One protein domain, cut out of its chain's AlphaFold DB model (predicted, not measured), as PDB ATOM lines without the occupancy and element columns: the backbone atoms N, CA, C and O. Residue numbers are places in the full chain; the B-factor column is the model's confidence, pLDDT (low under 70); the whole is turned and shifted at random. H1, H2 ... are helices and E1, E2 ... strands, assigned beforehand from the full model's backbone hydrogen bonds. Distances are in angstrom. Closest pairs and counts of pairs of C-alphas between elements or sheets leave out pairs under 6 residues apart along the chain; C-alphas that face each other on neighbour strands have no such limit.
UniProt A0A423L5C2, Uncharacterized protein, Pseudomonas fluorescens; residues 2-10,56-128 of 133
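AT A GLANCE: This is residues 2 to 10 and 56 to 128 of the 133 residues of an uncharacterized protein of Pseudomonas fluorescens (UniProt A0A423L5C2). The chain is wound in stacked turns, a small solenoid whose one wall is the twisted parallel sheet E1 E3 E4 E5 E6 E7; a second wall is a ladder of short parallel pairings running from E2 to the far part of E6. The one helix, H1, sits off to the side of this coil and is not on the sheet. The printed part has 82 residues with one named helix and seven named strands, in the order H1 E1 E2 E3 E4 E5 E6 E7, and its class is mostly strand. It is compact, with a radius of gyration of the C-alphas of 11.1 A and spans of 32 by 27 by 17 A.

IN THESE COORDINATES: H1, residues 2 to 10, begins at C-alpha 2 at (-10.926, 12.256, 27.098) and measures 12.4 A. After the cut, E1 is residues 56 to 59, with C-alpha 56 at (-3.845, 1.595, 55.933), and E2 is residues 61 to 63. E3 is residues 70 to 73 and E4 residues 84 to 87. E5, residues 95 to 101, measures 9.1 A. E6, residues 109 to 119, is the longest strand by residues; it bends by 149 degrees at residue 112, and its first and last C-alphas are 6.9 A apart. E7, residues 123 to 128, measures 10.7 A and ends at C-alpha 128 at (-17.205, -9.988, 37.888).

HOW THE PARTS SIT: In the sheet E1 and E7 are the edge strands. E1 and E3 are parallel at 7 degrees, with N 71 and O 56 at 2.9 A. E3 and E4 are parallel at 5 degrees, with N 73 and O 86 at 2.8 A. E4 and E5 are parallel, with N 84 and O 97 at 2.8 A. E5 and E6 are parallel, with N 98 and O 111 at 2.8 A. E6 and E7 are parallel, with N 124 and O 109 at 2.9 A. E2 pairs with no named strand, but its residues 62 to 63 pair with residues 76 to 77. From there the short parallel pairings go on from residues 76 to 77 to residues 90 to 91, from these to residues 104 to 105, and from these to residues 118 to 119, of which 118 to 119 belong to E6. E2 and E3 are only just apart, their closest C-alphas 8.2 A from each other. H1 is apart from E2, E3, E4, E5, E6 and E7. In H1 every O i to N i+4 pair is within hydrogen-bond range.

THE WHOLE: The two C-alphas farthest apart are those of Lys 2 and Ser 57, at 32.9 A. Residues 11 to 55 are not printed, and C-alphas 10 and 56 are 23.3 A apart across the cut. Of the links that are printed whole, E1 to E2 and E6 to E7 are tight, and the others are short. The mean pLDDT of the printed part is 84.2; residues 2 to 10 and 57 to 59 are under 70.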
ATOM      1  N   LYS A   2     -10.334  11.196  26.241       59.06
ATOM      2  CA  LYS A   2     -10.926  12.256  27.098       59.06
ATOM      3  C   LYS A   2     -10.858  11.960  28.604       59.06
ATOM      4  O   LYS A   2     -10.571  12.858  29.382       59.06
ATOM      5  N   THR A   3     -11.055  10.705  29.002       54.84
ATOM      6  CA  THR A   3     -10.920  10.243  30.395       54.84
ATOM      7  C   THR A   3      -9.487  10.357  30.902       54.84
ATOM      8  O   THR A   3      -9.269  10.923  31.964       54.84
ATOM      9  N   ARG A   4      -8.503   9.933  30.095       61.41
ATOM     10  CA  ARG A   4      -7.073  10.124  30.396       61.41
ATOM     11  C   ARG A   4      -6.694  11.590  30.545       61.41
ATOM     12  O   ARG A   4      -5.916  11.923  31.422       61.41
ATOM     13  N   LEU A   5      -7.271  12.467  29.725       68.50
ATOM     14  CA  LEU A   5      -7.000  13.900  29.801       68.50
ATOM     15  C   LEU A   5      -7.573  14.525  31.078       68.50
ATOM     16  O   LEU A   5      -6.898  15.329  31.705       68.50
ATOM     17  N   ILE A   6      -8.779  14.130  31.492       65.50
ATOM     18  CA  ILE A   6      -9.367  14.583  32.762       65.50
ATOM     19  C   ILE A   6      -8.552  14.048  33.942       65.50
ATOM     20  O   ILE A   6      -8.254  14.809  34.855       65.50
ATOM     21  N   LEU A   7      -8.141  12.780  33.899       64.44
ATOM     22  CA  LEU A   7      -7.362  12.152  34.962       64.44
ATOM     23  C   LEU A   7      -5.974  12.793  35.106       64.44
ATOM     24  O   LEU A   7      -5.595  13.222  36.195       64.44
ATOM     25  N   ALA A   8      -5.268  12.967  33.987       65.88
ATOM     26  CA  ALA A   8      -3.992  13.671  33.937       65.88
ATOM     27  C   ALA A   8      -4.135  15.129  34.392       65.88
ATOM     28  O   ALA A   8      -3.277  15.632  35.109       65.88
ATOM     29  N   LEU A   9      -5.239  15.797  34.043       67.06
ATOM     30  CA  LEU A   9      -5.509  17.151  34.509       67.06
ATOM     31  C   LEU A   9      -5.711  17.181  36.029       67.06
ATOM     32  O   LEU A   9      -5.065  17.980  36.701       67.06
ATOM     33  N   THR A  10      -6.532  16.286  36.586       62.09
ATOM     34  CA  THR A  10      -6.742  16.198  38.041       62.09
ATOM     35  C   THR A  10      -5.454  15.885  38.797       62.09
ATOM     36  O   THR A  10      -5.220  16.461  39.857       62.09
ATOM     37  N   THR A  56      -2.772   0.686  55.518       73.81
ATOM     38  CA  THR A  56      -3.845   1.595  55.933       73.81
ATOM     39  C   THR A  56      -5.162   0.841  56.118       73.81
ATOM     40  O   THR A  56      -5.586   0.044  55.282       73.81
ATOM     41  N   SER A  57      -5.828   1.071  57.248       68.75
ATOM     42  CA  SER A  57      -7.082   0.378  57.577       68.75
ATOM     43  C   SER A  57      -8.297   1.080  56.959       68.75
ATOM     44  O   SER A  57      -9.161   0.431  56.365       68.75
ATOM     45  N   LEU A  58      -8.338   2.411  57.058       63.09
ATOM     46  CA  LEU A  58      -9.365   3.305  56.516       63.09
ATOM     47  C   LEU A  58      -8.675   4.629  56.183       63.09
ATOM     48  O   LEU A  58      -8.072   5.213  57.080       63.09
ATOM     49  N   GLY A  59      -8.731   5.106  54.938       61.66
ATOM     50  CA  GLY A  59      -7.986   6.315  54.577       61.66
ATOM     51  C   GLY A  59      -8.642   7.166  53.505       61.66
ATOM     52  O   GLY A  59      -8.814   6.723  52.370       61.66
ATOM     53  N   LYS A  60      -8.955   8.414  53.870       74.50
ATOM     54  CA  LYS A  60      -8.971   9.541  52.933       74.50
ATOM     55  C   LYS A  60      -7.557  10.102  52.871       74.50
ATOM     56  O   LYS A  60      -7.201  10.913  53.725       74.50
ATOM     57  N   ALA A  61      -6.770   9.623  51.917       79.00
ATOM     58  CA  ALA A  61      -5.356   9.949  51.807       79.00
ATOM     59  C   ALA A  61      -4.938  10.153  50.349       79.00
ATOM     60  O   ALA A  61      -5.616   9.702  49.421       79.00
ATOM     61  N   VAL A  62      -3.815  10.838  50.175       80.81
ATOM     62  CA  VAL A  62      -3.149  11.020  48.886       80.81
ATOM     63  C   VAL A  62      -1.710  10.535  49.008       80.81
ATOM     64  O   VAL A  62      -1.022  10.920  49.952       80.81
ATOM     65  N   ALA A  63      -1.262   9.717  48.059       81.31
ATOM     66  CA  ALA A  63       0.106   9.212  47.995       81.31
ATOM     67  C   ALA A  63       0.709   9.422  46.604       81.31
ATOM     68  O   ALA A  63       0.024   9.180  45.607       81.31
ATOM     69  N   ALA A  64       1.974   9.839  46.531       78.00
ATOM     70  CA  ALA A  64       2.716   9.781  45.271       78.00
ATOM     71  C   ALA A  64       3.124   8.326  44.992       78.00
ATOM     72  O   ALA A  64       2.539   7.715  44.101       78.00
ATOM     73  N   ASP A  65       3.935   7.727  45.866       81.44
ATOM     74  CA  ASP A  65       4.458   6.356  45.704       81.44
ATOM     75  C   ASP A  65       3.423   5.243  46.014       81.44
ATOM     76  O   ASP A  65       3.744   4.064  46.129       81.44
ATOM     77  N   GLY A  66       2.143   5.604  46.148       86.81
ATOM     78  CA  GLY A  66       1.041   4.646  46.223       86.81
ATOM     79  C   GLY A  66       0.801   3.985  47.584       86.81
ATOM     80  O   GLY A  66       1.122   4.523  48.649       86.81
ATOM     81  N   PHE A  67       0.099   2.847  47.550       87.81
ATOM     82  CA  PHE A  67      -0.342   2.112  48.740       87.81
ATOM     83  C   PHE A  67      -0.141   0.599  48.597       87.81
ATOM     84  O   PHE A  67      -0.743  -0.047  47.735       87.81
ATOM     85  N   ASP A  68       0.567   0.002  49.551       87.19
ATOM     86  CA  ASP A  68       0.895  -1.427  49.546       87.19
ATOM     87  C   ASP A  68      -0.259  -2.322  50.020       87.19
ATOM     88  O   ASP A  68      -0.568  -3.372  49.444       87.19
ATOM     89  N   LYS A  69      -0.874  -1.976  51.157       85.00
ATOM     90  CA  LYS A  69      -1.967  -2.757  51.753       85.00
ATOM     91  C   LYS A  69      -3.019  -1.837  52.336       85.00
ATOM     92  O   LYS A  69      -2.814  -1.216  53.374       85.00
ATOM     93  N   THR A  70      -4.187  -1.827  51.716       86.00
ATOM     94  CA  THR A  70      -5.302  -0.991  52.145       86.00
ATOM     95  C   THR A  70      -6.543  -1.831  52.405       86.00
ATOM     96  O   THR A  70      -7.001  -2.579  51.544       86.00
ATOM     97  N   GLY A  71      -7.121  -1.712  53.599       83.81
ATOM     98  CA  GLY A  71      -8.402  -2.341  53.925       83.81
ATOM     99  C   GLY A  71      -9.533  -1.714  53.111       83.81
ATOM    100  O   GLY A  71     -10.078  -2.342  52.203       83.81
ATOM    101  N   THR A  72      -9.850  -0.451  53.416       85.69
ATOM    102  CA  THR A  72     -10.786   0.371  52.632       85.69
ATOM    103  C   THR A  72     -10.115   1.667  52.184       85.69
ATOM    104  O   THR A  72      -9.747   2.501  53.015       85.69
ATOM    105  N   ALA A  73      -9.995   1.853  50.870       85.06
ATOM    106  CA  ALA A  73      -9.407   3.042  50.269       85.06
ATOM    107  C   ALA A  73     -10.496   4.050  49.887       85.06
ATOM    108  O   ALA A  73     -11.428   3.712  49.157       85.06
ATOM    109  N   ASN A  74     -10.353   5.299  50.327       88.19
ATOM    110  CA  ASN A  74     -11.055   6.455  49.769       88.19
ATOM    111  C   ASN A  74     -10.017   7.501  49.342       88.19
ATOM    112  O   ASN A  74      -9.967   8.601  49.892       88.19
ATOM    113  N   ALA A  75      -9.116   7.087  48.455       85.75
ATOM    114  CA  ALA A  75      -7.798   7.687  48.293       85.75
ATOM    115  C   ALA A  75      -7.428   7.925  46.822       85.75
ATOM    116  O   ALA A  75      -8.083   7.416  45.908       85.75
ATOM    117  N   ILE A  76      -6.366   8.703  46.620       87.81
ATOM    118  CA  ILE A  76      -5.759   8.967  45.311       87.81
ATOM    119  C   ILE A  76      -4.287   8.554  45.373       87.81
ATOM    120  O   ILE A  76      -3.592   8.932  46.315       87.81
ATOM    121  N   ALA A  77      -3.825   7.802  44.378       88.00
ATOM    122  CA  ALA A  77      -2.438   7.367  44.247       88.00
ATOM    123  C   ALA A  77      -1.903   7.663  42.843       88.00
ATOM    124  O   ALA A  77      -2.622   7.430  41.866       88.00
ATOM    125  N   ALA A  78      -0.664   8.145  42.728       86.31
ATOM    126  CA  ALA A  78       0.004   8.184  41.427       86.31
ATOM    127  C   ALA A  78       0.438   6.761  41.042       86.31
ATOM    128  O   ALA A  78      -0.174   6.178  40.149       86.31
ATOM    129  N   ASP A  79       1.304   6.141  41.842       88.06
ATOM    130  CA  ASP A  79       1.873   4.807  41.562       88.06
ATOM    131  C   ASP A  79       0.920   3.642  41.907       88.06
ATOM    132  O   ASP A  79       1.263   2.464  41.862       88.06
ATOM    133  N   GLY A  80      -0.333   3.965  42.230       91.25
ATOM    134  CA  GLY A  80      -1.412   2.992  42.338       91.25
ATOM    135  C   GLY A  80      -1.502   2.242  43.666       91.25
ATOM    136  O   GLY A  80      -1.130   2.741  44.733       91.25
ATOM    137  N   PHE A  81      -2.149   1.076  43.607       92.69
ATOM    138  CA  PHE A  81      -2.494   0.271  44.779       92.69
ATOM    139  C   PHE A  81      -2.173  -1.205  44.574       92.69
ATOM    140  O   PHE A  81      -2.694  -1.871  43.677       92.69
ATOM    141  N   ASP A  82      -1.427  -1.750  45.519       93.25
ATOM    142  CA  ASP A  82      -0.828  -3.069  45.413       93.25
ATOM    143  C   ASP A  82      -1.766  -4.175  45.955       93.25
ATOM    144  O   ASP A  82      -2.006  -5.218  45.335       93.25
ATOM    145  N   LYS A  83      -2.376  -3.954  47.130       91.62
ATOM    146  CA  LYS A  83      -3.410  -4.837  47.706       91.62
ATOM    147  C   LYS A  83      -4.496  -4.021  48.381       91.62
ATOM    148  O   LYS A  83      -4.277  -3.464  49.452       91.62
ATOM    149  N   THR A  84      -5.694  -4.025  47.812       91.69
ATOM    150  CA  THR A  84      -6.839  -3.294  48.359       91.69
ATOM    151  C   THR A  84      -8.028  -4.215  48.605       91.69
ATOM    152  O   THR A  84      -8.474  -4.931  47.714       91.69
ATOM    153  N   GLY A  85      -8.584  -4.200  49.815       90.25
ATOM    154  CA  GLY A  85      -9.814  -4.929  50.122       90.25
ATOM    155  C   GLY A  85     -11.005  -4.324  49.382       90.25
ATOM    156  O   GLY A  85     -11.593  -4.961  48.507       90.25
ATOM    157  N   THR A  86     -11.328  -3.072  49.713       91.75
ATOM    158  CA  THR A  86     -12.390  -2.282  49.074       91.75
ATOM    159  C   THR A  86     -11.834  -0.944  48.600       91.75
ATOM    160  O   THR A  86     -11.319  -0.172  49.405       91.75
ATOM    161  N   ALA A  87     -11.944  -0.651  47.308       89.88
ATOM    162  CA  ALA A  87     -11.459   0.586  46.712       89.88
ATOM    163  C   ALA A  87     -12.623   1.498  46.312       89.88
ATOM    164  O   ALA A  87     -13.442   1.126  45.482       89.88
ATOM    165  N   ASN A  88     -12.658   2.712  46.855       92.62
ATOM    166  CA  ASN A  88     -13.379   3.860  46.312       92.62
ATOM    167  C   ASN A  88     -12.349   4.937  45.950       92.62
ATOM    168  O   ASN A  88     -12.231   5.952  46.636       92.62
ATOM    169  N   ALA A  89     -11.510   4.634  44.961       90.06
ATOM    170  CA  ALA A  89     -10.211   5.275  44.792       90.06
ATOM    171  C   ALA A  89      -9.878   5.579  43.326       90.06
ATOM    172  O   ALA A  89     -10.526   5.081  42.402       90.06
ATOM    173  N   ILE A  90      -8.847   6.402  43.137       91.50
ATOM    174  CA  ILE A  90      -8.309   6.782  41.831       91.50
ATOM    175  C   ILE A  90      -6.814   6.454  41.800       91.50
ATOM    176  O   ILE A  90      -6.093   6.832  42.724       91.50
ATOM    177  N   ALA A  91      -6.360   5.789  40.739       91.38
ATOM    178  CA  ALA A  91      -4.959   5.432  40.524       91.38
ATOM    179  C   ALA A  91      -4.504   5.795  39.106       91.38
ATOM    180  O   ALA A  91      -5.257   5.569  38.153       91.38
ATOM    181  N   ALA A  92      -3.289   6.324  38.945       89.56
ATOM    182  CA  ALA A  92      -2.702   6.451  37.610       89.56
ATOM    183  C   ALA A  92      -2.229   5.070  37.136       89.56
ATOM    184  O   ALA A  92      -2.841   4.508  36.226       89.56
ATOM    185  N   ASP A  93      -1.311   4.460  37.878       91.19
ATOM    186  CA  ASP A  93      -0.684   3.180  37.507       91.19
ATOM    187  C   ASP A  93      -1.555   1.956  37.847       91.19
ATOM    188  O   ASP A  93      -1.199   0.803  37.620       91.19
ATOM    189  N   GLY A  94      -2.767   2.208  38.340       92.06
ATOM    190  CA  GLY A  94      -3.811   1.204  38.462       92.06
ATOM    191  C   GLY A  94      -3.794   0.408  39.762       92.06
ATOM    192  O   GLY A  94      -3.409   0.899  40.827       92.06
ATOM    193  N   PHE A  95      -4.366  -0.795  39.690       93.31
ATOM    194  CA  PHE A  95      -4.619  -1.641  40.852       93.31
ATOM    195  C   PHE A  95      -4.215  -3.085  40.600       93.31
ATOM    196  O   PHE A  95      -4.742  -3.762  39.717       93.31
ATOM    197  N   ASP A  96      -3.378  -3.594  41.488       94.31
ATOM    198  CA  ASP A  96      -2.698  -4.864  41.311       94.31
ATOM    199  C   ASP A  96      -3.530  -6.040  41.872       94.31
ATOM    200  O   ASP A  96      -3.800  -7.047  41.208       94.31
ATOM    201  N   LYS A  97      -4.030  -5.917  43.109       93.62
ATOM    202  CA  LYS A  97      -4.968  -6.883  43.714       93.62
ATOM    203  C   LYS A  97      -6.076  -6.162  44.454       93.62
ATOM    204  O   LYS A  97      -5.853  -5.658  45.551       93.62
ATOM    205  N   THR A  98      -7.284  -6.179  43.900       92.75
ATOM    206  CA  THR A  98      -8.441  -5.517  44.510       92.75
ATOM    207  C   THR A  98      -9.586  -6.490  44.756       92.75
ATOM    208  O   THR A  98     -10.045  -7.176  43.849       92.75
ATOM    209  N   GLY A  99     -10.087  -6.562  45.989       91.38
ATOM    210  CA  GLY A  99     -11.258  -7.380  46.307       91.38
ATOM    211  C   GLY A  99     -12.512  -6.829  45.630       91.38
ATOM    212  O   GLY A  99     -13.084  -7.468  44.745       91.38
ATOM    213  N   THR A 100     -12.910  -5.620  46.028       91.81
ATOM    214  CA  THR A 100     -14.047  -4.882  45.459       91.81
ATOM    215  C   THR A 100     -13.597  -3.500  45.004       91.81
ATOM    216  O   THR A 100     -13.058  -2.740  45.804       91.81
ATOM    217  N   ALA A 101     -13.833  -3.159  43.741       89.81
ATOM    218  CA  ALA A 101     -13.454  -1.879  43.156       89.81
ATOM    219  C   ALA A 101     -14.688  -1.061  42.755       89.81
ATOM    220  O   ALA A 101     -15.458  -1.479  41.899       89.81
ATOM    221  N   ASN A 102     -14.827   0.127  43.336       92.88
ATOM    222  CA  ASN A 102     -15.610   1.253  42.835       92.88
ATOM    223  C   ASN A 102     -14.636   2.384  42.471       92.88
ATOM    224  O   ASN A 102     -14.542   3.393  43.169       92.88
ATOM    225  N   ALA A 103     -13.799   2.137  41.465       90.62
ATOM    226  CA  ALA A 103     -12.542   2.858  41.287       90.62
ATOM    227  C   ALA A 103     -12.262   3.228  39.825       90.62
ATOM    228  O   ALA A 103     -12.881   2.701  38.898       90.62
ATOM    229  N   ILE A 104     -11.310   4.142  39.635       90.94
ATOM    230  CA  ILE A 104     -10.841   4.594  38.320       90.94
ATOM    231  C   ILE A 104      -9.333   4.354  38.226       90.94
ATOM    232  O   ILE A 104      -8.596   4.765  39.121       90.94
ATOM    233  N   ALA A 105      -8.892   3.732  37.135       90.62
ATOM    234  CA  ALA A 105      -7.486   3.456  36.852       90.62
ATOM    235  C   ALA A 105      -7.103   3.899  35.434       90.62
ATOM    236  O   ALA A 105      -7.860   3.653  34.488       90.62
ATOM    237  N   ALA A 106      -5.934   4.521  35.259       88.50
ATOM    238  CA  ALA A 106      -5.418   4.786  33.914       88.50
ATOM    239  C   ALA A 106      -4.881   3.491  33.288       88.50
ATOM    240  O   ALA A 106      -5.356   3.088  32.224       88.50
ATOM    241  N   ASP A 107      -3.997   2.808  34.009       89.69
ATOM    242  CA  ASP A 107      -3.298   1.616  33.506       89.69
ATOM    243  C   ASP A 107      -4.041   0.311  33.830       89.69
ATOM    244  O   ASP A 107      -3.685  -0.774  33.382       89.69
ATOM    245  N   GLY A 108      -5.174   0.437  34.517       90.25
ATOM    246  CA  GLY A 108      -6.170  -0.613  34.642       90.25
ATOM    247  C   GLY A 108      -6.076  -1.443  35.914       90.25
ATOM    248  O   GLY A 108      -5.665  -0.960  36.970       90.25
ATOM    249  N   PHE A 109      -6.604  -2.664  35.835       91.69
ATOM    250  CA  PHE A 109      -6.763  -3.547  36.987       91.69
ATOM    251  C   PHE A 109      -6.288  -4.959  36.675       91.69
ATOM    252  O   PHE A 109      -6.778  -5.617  35.755       91.69
ATOM    253  N   ASP A 110      -5.424  -5.464  37.540       92.06
ATOM    254  CA  ASP A 110      -4.667  -6.677  37.297       92.06
ATOM    255  C   ASP A 110      -5.405  -7.918  37.834       92.06
ATOM    256  O   ASP A 110      -5.794  -8.818  37.086       92.06
ATOM    257  N   LYS A 111      -5.699  -7.964  39.141       91.06
ATOM    258  CA  LYS A 111      -6.528  -9.013  39.767       91.06
ATOM    259  C   LYS A 111      -7.647  -8.384  40.571       91.06
ATOM    260  O   LYS A 111      -7.433  -7.972  41.710       91.06
ATOM    261  N   THR A 112      -8.848  -8.357  40.001       89.38
ATOM    262  CA  THR A 112     -10.007  -7.757  40.671       89.38
ATOM    263  C   THR A 112     -11.118  -8.770  40.895       89.38
ATOM    264  O   THR A 112     -11.548  -9.454  39.972       89.38
ATOM    265  N   GLY A 113     -11.602  -8.887  42.131       87.56
ATOM    266  CA  GLY A 113     -12.723  -9.769  42.451       87.56
ATOM    267  C   GLY A 113     -14.011  -9.267  41.802       87.56
ATOM    268  O   GLY A 113     -14.488  -9.832  40.818       87.56
ATOM    269  N   THR A 114     -14.550  -8.176  42.346       87.75
ATOM    270  CA  THR A 114     -15.740  -7.490  41.823       87.75
ATOM    271  C   THR A 114     -15.382  -6.066  41.428       87.75
ATOM    272  O   THR A 114     -14.820  -5.328  42.235       87.75
ATOM    273  N   ALA A 115     -15.723  -5.667  40.208       85.50
ATOM    274  CA  ALA A 115     -15.423  -4.346  39.676       85.50
ATOM    275  C   ALA A 115     -16.692  -3.631  39.199       85.50
ATOM    276  O   ALA A 115     -17.357  -4.083  38.269       85.50
ATOM    277  N   ASN A 116     -16.977  -2.484  39.807       90.56
ATOM    278  CA  ASN A 116     -17.757  -1.390  39.239       90.56
ATOM    279  C   ASN A 116     -16.780  -0.244  38.943       90.56
ATOM    280  O   ASN A 116     -16.683   0.721  39.701       90.56
ATOM    281  N   ALA A 117     -15.949  -0.421  37.919       86.19
ATOM    282  CA  ALA A 117     -14.738   0.372  37.748       86.19
ATOM    283  C   ALA A 117     -14.527   0.819  36.299       86.19
ATOM    284  O   ALA A 117     -15.033   0.210  35.355       86.19
ATOM    285  N   ILE A 118     -13.756   1.892  36.136       87.19
ATOM    286  CA  ILE A 118     -13.356   2.433  34.833       87.19
ATOM    287  C   ILE A 118     -11.852   2.239  34.691       87.19
ATOM    288  O   ILE A 118     -11.096   2.653  35.569       87.19
ATOM    289  N   ALA A 119     -11.423   1.636  33.586       87.81
ATOM    290  CA  ALA A 119     -10.019   1.341  33.328       87.81
ATOM    291  C   ALA A 119      -9.660   1.708  31.900       87.81
ATOM    292  O   ALA A 119     -10.225   1.139  30.973       87.81
ATOM    293  N   ALA A 120      -8.718   2.626  31.707       84.62
ATOM    294  CA  ALA A 120      -8.416   3.067  30.352       84.62
ATOM    295  C   ALA A 120      -7.579   2.046  29.550       84.62
ATOM    296  O   ALA A 120      -7.768   1.973  28.338       84.62
ATOM    297  N   ASP A 121      -6.724   1.242  30.199       86.38
ATOM    298  CA  ASP A 121      -6.015   0.107  29.565       86.38
ATOM    299  C   ASP A 121      -6.673  -1.260  29.828       86.38
ATOM    300  O   ASP A 121      -6.222  -2.283  29.319       86.38
ATOM    301  N   GLY A 122      -7.808  -1.277  30.532       86.81
ATOM    302  CA  GLY A 122      -8.641  -2.467  30.694       86.81
ATOM    303  C   GLY A 122      -8.369  -3.288  31.958       86.81
ATOM    304  O   GLY A 122      -7.952  -2.773  32.996       86.81
ATOM    305  N   PHE A 123      -8.733  -4.569  31.891       89.25
ATOM    306  CA  PHE A 123      -8.795  -5.486  33.028       89.25
ATOM    307  C   PHE A 123      -8.179  -6.832  32.656       89.25
ATOM    308  O   PHE A 123      -8.542  -7.412  31.634       89.25
ATOM    309  N   ASP A 124      -7.326  -7.361  33.529       88.62
ATOM    310  CA  ASP A 124      -6.484  -8.514  33.222       88.62
ATOM    311  C   ASP A 124      -7.093  -9.837  33.732       88.62
ATOM    312  O   ASP A 124      -7.386 -10.761  32.969       88.62
ATOM    313  N   LYS A 125      -7.361  -9.939  35.042       85.06
ATOM    314  CA  LYS A 125      -8.014 -11.096  35.689       85.06
ATOM    315  C   LYS A 125      -9.129 -10.612  36.598       85.06
ATOM    316  O   LYS A 125      -8.941 -10.444  37.806       85.06
ATOM    317  N   THR A 126     -10.305 -10.398  36.011       80.25
ATOM    318  CA  THR A 126     -11.471  -9.904  36.755       80.25
ATOM    319  C   THR A 126     -12.549 -10.967  36.903       80.25
ATOM    320  O   THR A 126     -12.928 -11.610  35.928       80.25
ATOM    321  N   GLY A 127     -13.034 -11.162  38.132       78.62
ATOM    322  CA  GLY A 127     -14.070 -12.150  38.437       78.62
ATOM    323  C   GLY A 127     -15.445 -11.728  37.922       78.62
ATOM    324  O   GLY A 127     -16.071 -12.433  37.138       78.62
ATOM    325  N   THR A 128     -15.935 -10.567  38.356       77.12
ATOM    326  CA  THR A 128     -17.205  -9.988  37.888       77.12
ATOM    327  C   THR A 128     -17.005  -8.505  37.619       77.12
ATOM    328  O   THR A 128     -16.703  -7.750  38.540       77.12
TER     329      THR A 128